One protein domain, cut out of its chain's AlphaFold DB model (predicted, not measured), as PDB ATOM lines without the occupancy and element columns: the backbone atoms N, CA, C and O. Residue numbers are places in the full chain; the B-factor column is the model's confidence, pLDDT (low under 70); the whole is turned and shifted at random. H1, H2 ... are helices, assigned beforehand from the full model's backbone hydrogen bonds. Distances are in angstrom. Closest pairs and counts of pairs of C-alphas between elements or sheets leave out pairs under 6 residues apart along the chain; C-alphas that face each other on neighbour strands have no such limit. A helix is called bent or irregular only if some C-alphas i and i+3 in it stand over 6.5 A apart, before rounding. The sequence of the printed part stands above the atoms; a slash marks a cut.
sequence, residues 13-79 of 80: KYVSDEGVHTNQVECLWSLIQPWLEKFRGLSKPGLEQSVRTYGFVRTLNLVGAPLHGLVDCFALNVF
ATOM      1  N   LYS A  13      39.412  60.986 193.421       60.16
ATOM      2  CA  LYS A  13      38.694  61.309 194.657       60.16
ATOM      3  C   LYS A  13      37.169  61.122 194.585       60.16
ATOM      4  O   LYS A  13      36.535  61.011 195.633       60.16
ATOM      5  N   TYR A  14      36.573  61.126 193.393       54.09
ATOM      6  CA  TYR A  14      35.118  61.027 193.202       54.09
ATOM      7  C   TYR A  14      34.682  59.743 192.485       54.09
ATOM      8  O   TYR A  14      33.588  59.701 191.924       54.09
ATOM      9  N   VAL A  15      35.525  58.712 192.472       63.59
ATOM     10  CA  VAL A  15      35.238  57.414 191.849       63.59
ATOM     11  C   VAL A  15      34.920  56.393 192.947       63.59
ATOM     12  O   VAL A  15      35.650  56.305 193.931       63.59
ATOM     13  N   SER A  16      33.806  55.666 192.819       65.00
ATOM     14  CA  SER A  16      33.455  54.566 193.729       65.00
ATOM     15  C   SER A  16      34.386  53.366 193.528       65.00
ATOM     16  O   SER A  16      35.059  53.265 192.501       65.00
ATOM     17  N   ASP A  17      34.392  52.420 194.469       70.62
ATOM     18  CA  ASP A  17      35.228  51.211 194.389       70.62
ATOM     19  C   ASP A  17      34.921  50.349 193.139       70.62
ATOM     20  O   ASP A  17      35.757  49.572 192.682       70.62
ATOM     21  N   GLU A  18      33.742  50.525 192.531       75.38
ATOM     22  CA  GLU A  18      33.310  49.892 191.279       75.38
ATOM     23  C   GLU A  18      33.709  50.675 190.011       75.38
ATOM     24  O   GLU A  18      33.299  50.317 188.905       75.38
ATOM     25  N   GLY A  19      34.484  51.754 190.143       64.50
ATOM     26  CA  GLY A  19      34.930  52.579 189.019       64.50
ATOM     27  C   GLY A  19      33.873  53.558 188.495       64.50
ATOM     28  O   GLY A  19      34.033  54.108 187.403       64.50
ATOM     29  N   VAL A  20      32.785  53.786 189.239       70.62
ATOM     30  CA  VAL A  20      31.710  54.707 188.839       70.62
ATOM     31  C   VAL A  20      32.017  56.106 189.358       70.62
ATOM     32  O   VAL A  20      32.229  56.307 190.548       70.62
ATOM     33  N   HIS A  21      32.000  57.103 188.473       62.94
ATOM     34  CA  HIS A  21      32.161  58.494 188.885       62.94
ATOM     35  C   HIS A  21      30.922  58.964 189.662       62.94
ATOM     36  O   HIS A  21      29.852  59.174 189.092       62.94
ATOM     37  N   THR A  22      31.060  59.132 190.974       64.44
ATOM     38  CA  THR A  22      30.010  59.616 191.869       64.44
ATOM     39  C   THR A  22      30.388  60.988 192.409       64.44
ATOM     40  O   THR A  22      30.785  61.141 193.565       64.44
ATOM     41  N   ASN A  23      30.236  62.025 191.586       70.19
ATOM     42  CA  ASN A  23      30.310  63.391 192.085       70.19
ATOM     43  C   ASN A  23      29.003  63.748 192.805       70.19
ATOM     44  O   ASN A  23      28.066  64.306 192.229       70.19
ATOM     45  N   GLN A  24      28.921  63.385 194.086       67.62
ATOM     46  CA  GLN A  24      27.736  63.628 194.910       67.62
ATOM     47  C   GLN A  24      27.401  65.120 195.025       67.62
ATOM     48  O   GLN A  24      26.228  65.476 195.113       67.62
ATOM     49  N   VAL A  25      28.415  65.990 194.985       72.75
ATOM     50  CA  VAL A  25      28.232  67.442 195.057       72.75
ATOM     51  C   VAL A  25      27.597  67.968 193.773       72.75
ATOM     52  O   VAL A  25      26.639  68.729 193.855       72.75
ATOM     53  N   GLU A  26      28.063  67.535 192.601       68.69
ATOM     54  CA  GLU A  26      27.440  67.905 191.322       68.69
ATOM     55  C   GLU A  26      26.045  67.302 191.167       68.69
ATOM     56  O   GLU A  26      25.139  68.001 190.730       68.69
ATOM     57  N   CYS A  27      25.832  66.058 191.603       71.81
ATOM     58  CA  CYS A  27      24.507  65.435 191.616       71.81
ATOM     59  C   CYS A  27      23.521  66.234 192.486       71.81
ATOM     60  O   CYS A  27      22.434  66.603 192.038       71.81
ATOM     61  N   LEU A  28      23.927  66.583 193.711       75.06
ATOM     62  CA  LEU A  28      23.136  67.422 194.605       75.06
ATOM     63  C   LEU A  28      22.897  68.813 194.004       75.06
ATOM     64  O   LEU A  28      21.780  69.329 194.052       75.06
ATOM     65  N   TRP A  29      23.927  69.408 193.403       72.56
ATOM     66  CA  TRP A  29      23.827  70.703 192.744       72.56
ATOM     67  C   TRP A  29      22.848  70.670 191.566       72.56
ATOM     68  O   TRP A  29      21.998  71.549 191.479       72.56
ATOM     69  N   SER A  30      22.875  69.639 190.717       71.56
ATOM     70  CA  SER A  30      21.934  69.466 189.602       71.56
ATOM     71  C   SER A  30      20.481  69.311 190.056       71.56
ATOM     72  O   SER A  30      19.578  69.763 189.357       71.56
ATOM     73  N   LEU A  31      20.237  68.717 191.228       76.62
ATOM     74  CA  LEU A  31      18.892  68.619 191.805       76.62
ATOM     75  C   LEU A  31      18.404  69.958 192.372       76.62
ATOM     76  O   LEU A  31      17.235  70.315 192.225       76.62
ATOM     77  N   ILE A  32      19.294  70.703 193.027       75.12
ATOM     78  CA  ILE A  32      18.950  71.957 193.705       75.12
ATOM     79  C   ILE A  32      18.892  73.135 192.720       75.12
ATOM     80  O   ILE A  32      18.074  74.042 192.891       75.12
ATOM     81  N   GLN A  33      19.724  73.138 191.678       77.19
ATOM     82  CA  GLN A  33      19.880  74.263 190.757       77.19
ATOM     83  C   GLN A  33      18.552  74.705 190.110       77.19
ATOM     84  O   GLN A  33      18.248  75.891 190.224       77.19
ATOM     85  N   PRO A  34      17.702  73.830 189.531       80.69
ATOM     86  CA  PRO A  34      16.418  74.246 188.948       80.69
ATOM     87  C   PRO A  34      15.456  74.877 189.965       80.69
ATOM     88  O   PRO A  34      14.639  75.733 189.623       80.69
ATOM     89  N   TRP A  35      15.546  74.469 191.235       72.94
ATOM     90  CA  TRP A  35      14.776  75.085 192.314       72.94
ATOM     91  C   TRP A  35      15.328  76.471 192.672       72.94
ATOM     92  O   TRP A  35      14.552  77.412 192.845       72.94
ATOM     93  N   LEU A  36      16.657  76.617 192.707       73.31
ATOM     94  CA  LEU A  36      17.336  77.890 192.960       73.31
ATOM     95  C   LEU A  36      17.204  78.902 191.817       73.31
ATOM     96  O   LEU A  36      17.253  80.103 192.075       73.31
ATOM     97  N   GLU A  37      17.006  78.464 190.571       78.06
ATOM     98  CA  GLU A  37      16.859  79.372 189.425       78.06
ATOM     99  C   GLU A  37      15.703  80.361 189.585       78.06
ATOM    100  O   GLU A  37      15.819  81.506 189.161       78.06
ATOM    101  N   LYS A  38      14.634  79.974 190.286       74.81
ATOM    102  CA  LYS A  38      13.499  80.860 190.604       74.81
ATOM    103  C   LYS A  38      13.887  82.044 191.489       74.81
ATOM    104  O   LYS A  38      13.177  83.042 191.533       74.81
ATOM    105  N   PHE A  39      15.003  81.918 192.199       71.25
ATOM    106  CA  PHE A  39      15.549  82.925 193.095       71.25
ATOM    107  C   PHE A  39      16.745  83.667 192.468       71.25
ATOM    108  O   PHE A  39      17.335  84.534 193.118       71.25
ATOM    109  N   ARG A  40      17.111  83.372 191.206       74.69
ATOM    110  CA  ARG A  40      18.106  84.170 190.471       74.69
ATOM    111  C   ARG A  40      17.608  85.607 190.323       74.69
ATOM    112  O   ARG A  40      16.457  85.848 189.985       74.69
ATOM    113  N   GLY A  41      18.503  86.563 190.563       76.25
ATOM    114  CA  GLY A  41      18.186  87.994 190.509       76.25
ATOM    115  C   GLY A  41      17.655  88.578 191.820       76.25
ATOM    116  O   GLY A  41      17.516  89.795 191.915       76.25
ATOM    117  N   LEU A  42      17.426  87.760 192.856       76.38
ATOM    118  CA  LEU A  42      17.195  88.284 194.199       76.38
ATOM    119  C   LEU A  42      18.500  88.810 194.795       76.38
ATOM    120  O   LEU A  42      19.544  88.155 194.757       76.38
ATOM    121  N   SER A  43      18.427  89.995 195.395       80.06
ATOM    122  CA  SER A  43      19.506  90.496 196.240       80.06
ATOM    123  C   SER A  43      19.687  89.572 197.451       80.06
ATOM    124  O   SER A  43      18.750  88.892 197.874       80.06
ATOM    125  N   LYS A  44      20.883  89.555 198.052       78.19
ATOM    126  CA  LYS A  44      21.150  88.759 199.264       78.19
ATOM    127  C   LYS A  44      20.107  89.007 200.380       78.19
ATOM    128  O   LYS A  44      19.598  88.021 200.912       78.19
ATOM    129  N   PRO A  45      19.692  90.260 200.668       81.69
ATOM    130  CA  PRO A  45      18.581  90.521 201.586       81.69
ATOM    131  C   PRO A  45      17.229  89.982 201.095       81.69
ATOM    132  O   PRO A  45      16.447  89.470 201.891       81.69
ATOM    133  N   GLY A  46      16.943  90.056 199.791       76.94
ATOM    134  CA  GLY A  46      15.704  89.529 199.214       76.94
ATOM    135  C   GLY A  46      15.593  88.006 199.329       76.94
ATOM    136  O   GLY A  46      14.516  87.482 199.618       76.94
ATOM    137  N   LEU A  47      16.711  87.292 199.176       79.38
ATOM    138  CA  LEU A  47      16.765  85.848 199.397       79.38
ATOM    139  C   LEU A  47      16.530  85.507 200.874       79.38
ATOM    140  O   LEU A  47      15.725  84.631 201.182       79.38
ATOM    141  N   GLU A  48      17.177  86.233 201.788       81.31
ATOM    142  CA  GLU A  48      16.985  86.053 203.228       81.31
ATOM    143  C   GLU A  48      15.524  86.284 203.642       81.31
ATOM    144  O   GLU A  48      14.934  85.456 204.340       81.31
ATOM    145  N   GLN A  49      14.904  87.357 203.145       81.94
ATOM    146  CA  GLN A  49      13.491  87.648 203.381       81.94
ATOM    147  C   GLN A  49      12.578  86.544 202.830       81.94
ATOM    148  O   GLN A  49      11.613  86.151 203.491       81.94
ATOM    149  N   SER A  50      12.893  86.005 201.649       78.44
ATOM    150  CA  SER A  50      12.120  84.926 201.021       78.44
ATOM    151  C   SER A  50      12.160  83.645 201.856       78.44
ATOM    152  O   SER A  50      11.119  83.043 202.122       78.44
ATOM    153  N   VAL A  51      13.345  83.263 202.343       82.00
ATOM    154  CA  VAL A  51      13.522  82.085 203.205       82.00
ATOM    155  C   VAL A  51      12.793  82.264 204.538       82.00
ATOM    156  O   VAL A  51      12.086  81.354 204.973       82.00
ATOM    157  N   ARG A  52      12.900  83.444 205.169       77.38
ATOM    158  CA  ARG A  52      12.185  83.757 206.420       77.38
ATOM    159  C   ARG A  52      10.669  83.685 206.240       77.38
ATOM    160  O   ARG A  52       9.988  83.063 207.051       77.38
ATOM    161  N   THR A  53      10.153  84.259 205.155       80.75
ATOM    162  CA  THR A  53       8.718  84.241 204.830       80.75
ATOM    163  C   THR A  53       8.224  82.811 204.613       80.75
ATOM    164  O   THR A  53       7.213  82.415 205.189       80.75
ATOM    165  N   TYR A  54       8.968  81.999 203.856       81.12
ATOM    166  CA  TYR A  54       8.645  80.585 203.670       81.12
ATOM    167  C   TYR A  54       8.635  79.813 204.998       81.12
ATOM    168  O   TYR A  54       7.694  79.068 205.270       81.12
ATOM    169  N   GLY A  55       9.650  80.006 205.848       79.62
ATOM    170  CA  GLY A  55       9.729  79.362 207.162       79.62
ATOM    171  C   GLY A  55       8.563  79.736 208.081       79.62
ATOM    172  O   GLY A  55       8.003  78.870 208.758       79.62
ATOM    173  N   PHE A  56       8.149  81.003 208.045       80.56
ATOM    174  CA  PHE A  56       6.989  81.501 208.777       80.56
ATOM    175  C   PHE A  56       5.691  80.841 208.285       80.56
ATOM    176  O   PHE A  56       4.998  80.197 209.070       80.56
ATOM    177  N   VAL A  57       5.416  80.882 206.974       78.12
ATOM    178  CA  VAL A  57       4.227  80.252 206.365       78.12
ATOM    179  C   VAL A  57       4.188  78.743 206.625       78.12
ATOM    180  O   VAL A  57       3.146  78.198 206.983       78.12
ATOM    181  N   ARG A  58       5.326  78.049 206.500       80.44
ATOM    182  CA  ARG A  58       5.419  76.611 206.780       80.44
ATOM    183  C   ARG A  58       5.083  76.295 208.234       80.44
ATOM    184  O   ARG A  58       4.358  75.339 208.487       80.44
ATOM    185  N   THR A  59       5.601  77.078 209.177       81.12
ATOM    186  CA  THR A  59       5.305  76.906 210.608       81.12
ATOM    187  C   THR A  59       3.813  77.062 210.876       81.12
ATOM    188  O   THR A  59       3.231  76.245 211.578       81.12
ATOM    189  N   LEU A  60       3.179  78.052 210.250       77.81
ATOM    190  CA  LEU A  60       1.747  78.317 210.396       77.81
ATOM    191  C   LEU A  60       0.887  77.190 209.829       77.81
ATOM    192  O   LEU A  60      -0.048  76.742 210.490       77.81
ATOM    193  N   ASN A  61       1.262  76.671 208.659       76.12
ATOM    194  CA  ASN A  61       0.623  75.489 208.090       76.12
ATOM    195  C   ASN A  61       0.760  74.268 209.014       76.12
ATOM    196  O   ASN A  61      -0.202  73.524 209.179       76.12
ATOM    197  N   LEU A  62       1.924  74.065 209.644       81.62
ATOM    198  CA  LEU A  62       2.148  72.938 210.558       81.62
ATOM    199  C   LEU A  62       1.320  73.023 211.844       81.62
ATOM    200  O   LEU A  62       0.909  71.988 212.358       81.62
ATOM    201  N   VAL A  63       1.065  74.227 212.359       85.88
ATOM    202  CA  VAL A  63       0.231  74.419 213.560       85.88
ATOM    203  C   VAL A  63      -1.264  74.536 213.240       85.88
ATOM    204  O   VAL A  63      -2.060  74.788 214.140       85.88
ATOM    205  N   GLY A  64      -1.659  74.373 211.971       79.75
ATOM    206  CA  GLY A  64      -3.053  74.488 211.538       79.75
ATOM    207  C   GLY A  64      -3.625  75.900 211.692       79.75
ATOM    208  O   GLY A  64      -4.836  76.056 211.846       79.75
ATOM    209  N   ALA A  65      -2.771  76.929 211.684       75.62
ATOM    210  CA  ALA A  65      -3.221  78.306 211.821       75.62
ATOM    211  C   ALA A  65      -4.038  78.729 210.584       75.62
ATOM    212  O   ALA A  65      -3.624  78.466 209.450       75.62
ATOM    213  N   PRO A  66      -5.180  79.416 210.765       73.88
ATOM    214  CA  PRO A  66      -5.979  79.889 209.644       73.88
ATOM    215  C   PRO A  66      -5.206  80.963 208.871       73.88
ATOM    216  O   PRO A  66      -4.927  82.040 209.396       73.88
ATOM    217  N   LEU A  67      -4.903  80.690 207.596       66.56
ATOM    218  CA  LEU A  67      -4.193  81.618 206.703       66.56
ATOM    219  C   LEU A  67      -4.885  82.987 206.593       66.56
ATOM    220  O   LEU A  67      -4.213  84.001 206.433       66.56
ATOM    221  N   HIS A  68      -6.212  83.024 206.745       66.31
ATOM    222  CA  HIS A  68      -6.997  84.259 206.797       66.31
ATOM    223  C   HIS A  68      -6.538  85.189 207.931       66.31
ATOM    224  O   HIS A  68      -6.322  86.374 207.686       66.31
ATOM    225  N   GLY A  69      -6.329  84.673 209.147       62.72
ATOM    226  CA  GLY A  69      -5.944  85.509 210.290       62.72
ATOM    227  C   GLY A  69      -4.574  86.171 210.111       62.72
ATOM    228  O   GLY A  69      -4.303  87.218 210.689       62.72
ATOM    229  N   LEU A  70      -3.715  85.601 209.262       61.47
ATOM    230  CA  LEU A  70      -2.409  86.171 208.935       61.47
ATOM    231  C   LEU A  70      -2.498  87.316 207.937       61.47
ATOM    232  O   LEU A  70      -1.773  88.297 208.092       61.47
ATOM    233  N   VAL A  71      -3.373  87.204 206.933       65.62
ATOM    234  CA  VAL A  71      -3.644  88.309 206.004       65.62
ATOM    235  C   VAL A  71      -4.125  89.524 206.791       65.62
ATOM    236  O   VAL A  71      -3.630  90.619 206.548       65.62
ATOM    237  N   ASP A  72      -4.970  89.317 207.803       61.28
ATOM    238  CA  ASP A  72      -5.429  90.392 208.685       61.28
ATOM    239  C   ASP A  72      -4.279  90.993 209.513       61.28
ATOM    240  O   ASP A  72      -4.136  92.213 209.571       61.28
ATOM    241  N   CYS A  73      -3.392  90.171 210.093       58.72
ATOM    242  CA  CYS A  73      -2.231  90.669 210.846       58.72
ATOM    243  C   CYS A  73      -1.237  91.473 209.988       58.72
ATOM    244  O   CYS A  73      -0.657  92.445 210.479       58.72
ATOM    245  N   PHE A  74      -1.013  91.082 208.731       59.91
ATOM    246  CA  PHE A  74      -0.133  91.824 207.823       59.91
ATOM    247  C   PHE A  74      -0.816  93.063 207.239       59.91
ATOM    248  O   PHE A  74      -0.182  94.112 207.165       59.91
ATOM    249  N   ALA A  75      -2.099  92.979 206.871       58.47
ATOM    250  CA  ALA A  75      -2.853  94.110 206.333       58.47
ATOM    251  C   ALA A  75      -3.002  95.237 207.365       58.47
ATOM    252  O   ALA A  75      -2.836  96.403 207.018       58.47
ATOM    253  N   LEU A  76      -3.218  94.909 208.643       53.28
ATOM    254  CA  LEU A  76      -3.299  95.912 209.710       53.28
ATOM    255  C   LEU A  76      -1.961  96.614 209.992       53.28
ATOM    256  O   LEU A  76      -1.965  97.758 210.432       53.28
ATOM    257  N   ASN A  77      -0.822  95.974 209.704       50.06
ATOM    258  CA  ASN A  77       0.508  96.561 209.923       50.06
ATOM    259  C   ASN A  77       1.034  97.407 208.747       50.06
ATOM    260  O   ASN A  77       2.070  98.046 208.893       50.06
ATOM    261  N   VAL A  78       0.367  97.413 207.586       48.91
ATOM    262  CA  VAL A  78       0.767  98.237 206.421       48.91
ATOM    263  C   VAL A  78       0.021  99.580 206.375       48.91
ATOM    264  O   VAL A  78       0.473 100.507 205.709       48.91
ATOM    265  N   PHE A  79      -1.089  99.716 207.107       45.25
ATOM    266  CA  PHE A  79      -1.929 100.923 207.126       45.25
ATOM    267  C   PHE A  79      -1.846 101.734 208.429       45.25
ATOM    268  O   PHE A  79      -2.786 102.466 208.743       45.25
TER     269      PHE A  79
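AT A GLANCE: This is residues 13 to 79 of the 80 residues of an uncharacterized protein of Halococcus thailandensis JCM 13552 (UniProt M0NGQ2). Three helices are strung end to end in an open zigzag: H1 and H2 meet in a corner near a right angle, and H3 folds back from the far end of H2 to make a V with it. Before H1, residues 13 to 23 form a small hooked tail at one end of the length. The printed part has 67 residues with three named helices, in the order H1, H2, H3, and no named strand; the class is all helix. The whole is extended, with a radius of gyration of the C-alphas of 19.6 A, and its C-alphas span 62 by 29 by 15 A, a rod in outline.

HOW THE PARTS SIT: After residues 13 to 23, which hold no named element, comes H1, residues 24 to 39. It has a kink of 45 degrees near residue 33. It is irregular, but only just: C-alphas 31 and 34 are 6.8 A apart. A tight link of four residues joins it to H2, residues 44 to 62. H1 and H2 are close but not clearly touching; their closest C-alphas, those of Phe 39 and Leu 47, are 7.1 A apart. Their lines stand at 87 degrees, about perpendicular. Another tight link of four residues joins H2 to H3, residues 67 to 78. H2 and H3 are close but not clearly touching, and their closest C-alphas, those of Leu 60 and Leu 67, are 7.7 A apart. They run opposite ways at a steep tilt of 40 degrees, with their centres 15.7 A apart. H1 and H3 are apart. Every O i to N i+4 pair is within hydrogen-bond range in H2, against 8 of 12 in H1 and 7 of 8 in H3.

IN THESE COORDINATES: H1 begins at C-alpha 24, at (27.736, 63.628, 194.910), and measures 22.9 A from its first to its last C-alpha, that of Phe 39. H2, the longest helix with 19 residues, begins at C-alpha 44, at (21.150, 88.759, 199.264), and measures 27.2 A to Leu 62. H3 measures 17.3 A from Leu 67 to Val 78, whose C-alpha is at (0.767, 98.237, 206.421).

THE WHOLE: The two C-alphas farthest apart, those of Glu 18 and Phe 79, are 64.0 A from each other. Residues 26 to 38 of H1, residues 51 to 56 of H2, and residues 71 to 79, of which 71 to 78 belong to H3, stand free. The printed part has no cut, and both links between helices are tight. The mean pLDDT of the printed part is 71.6; 22 residues are under 70, among them residues 13 to 16 and residues 67 to 79, and the mean pLDDT of H3 is 59.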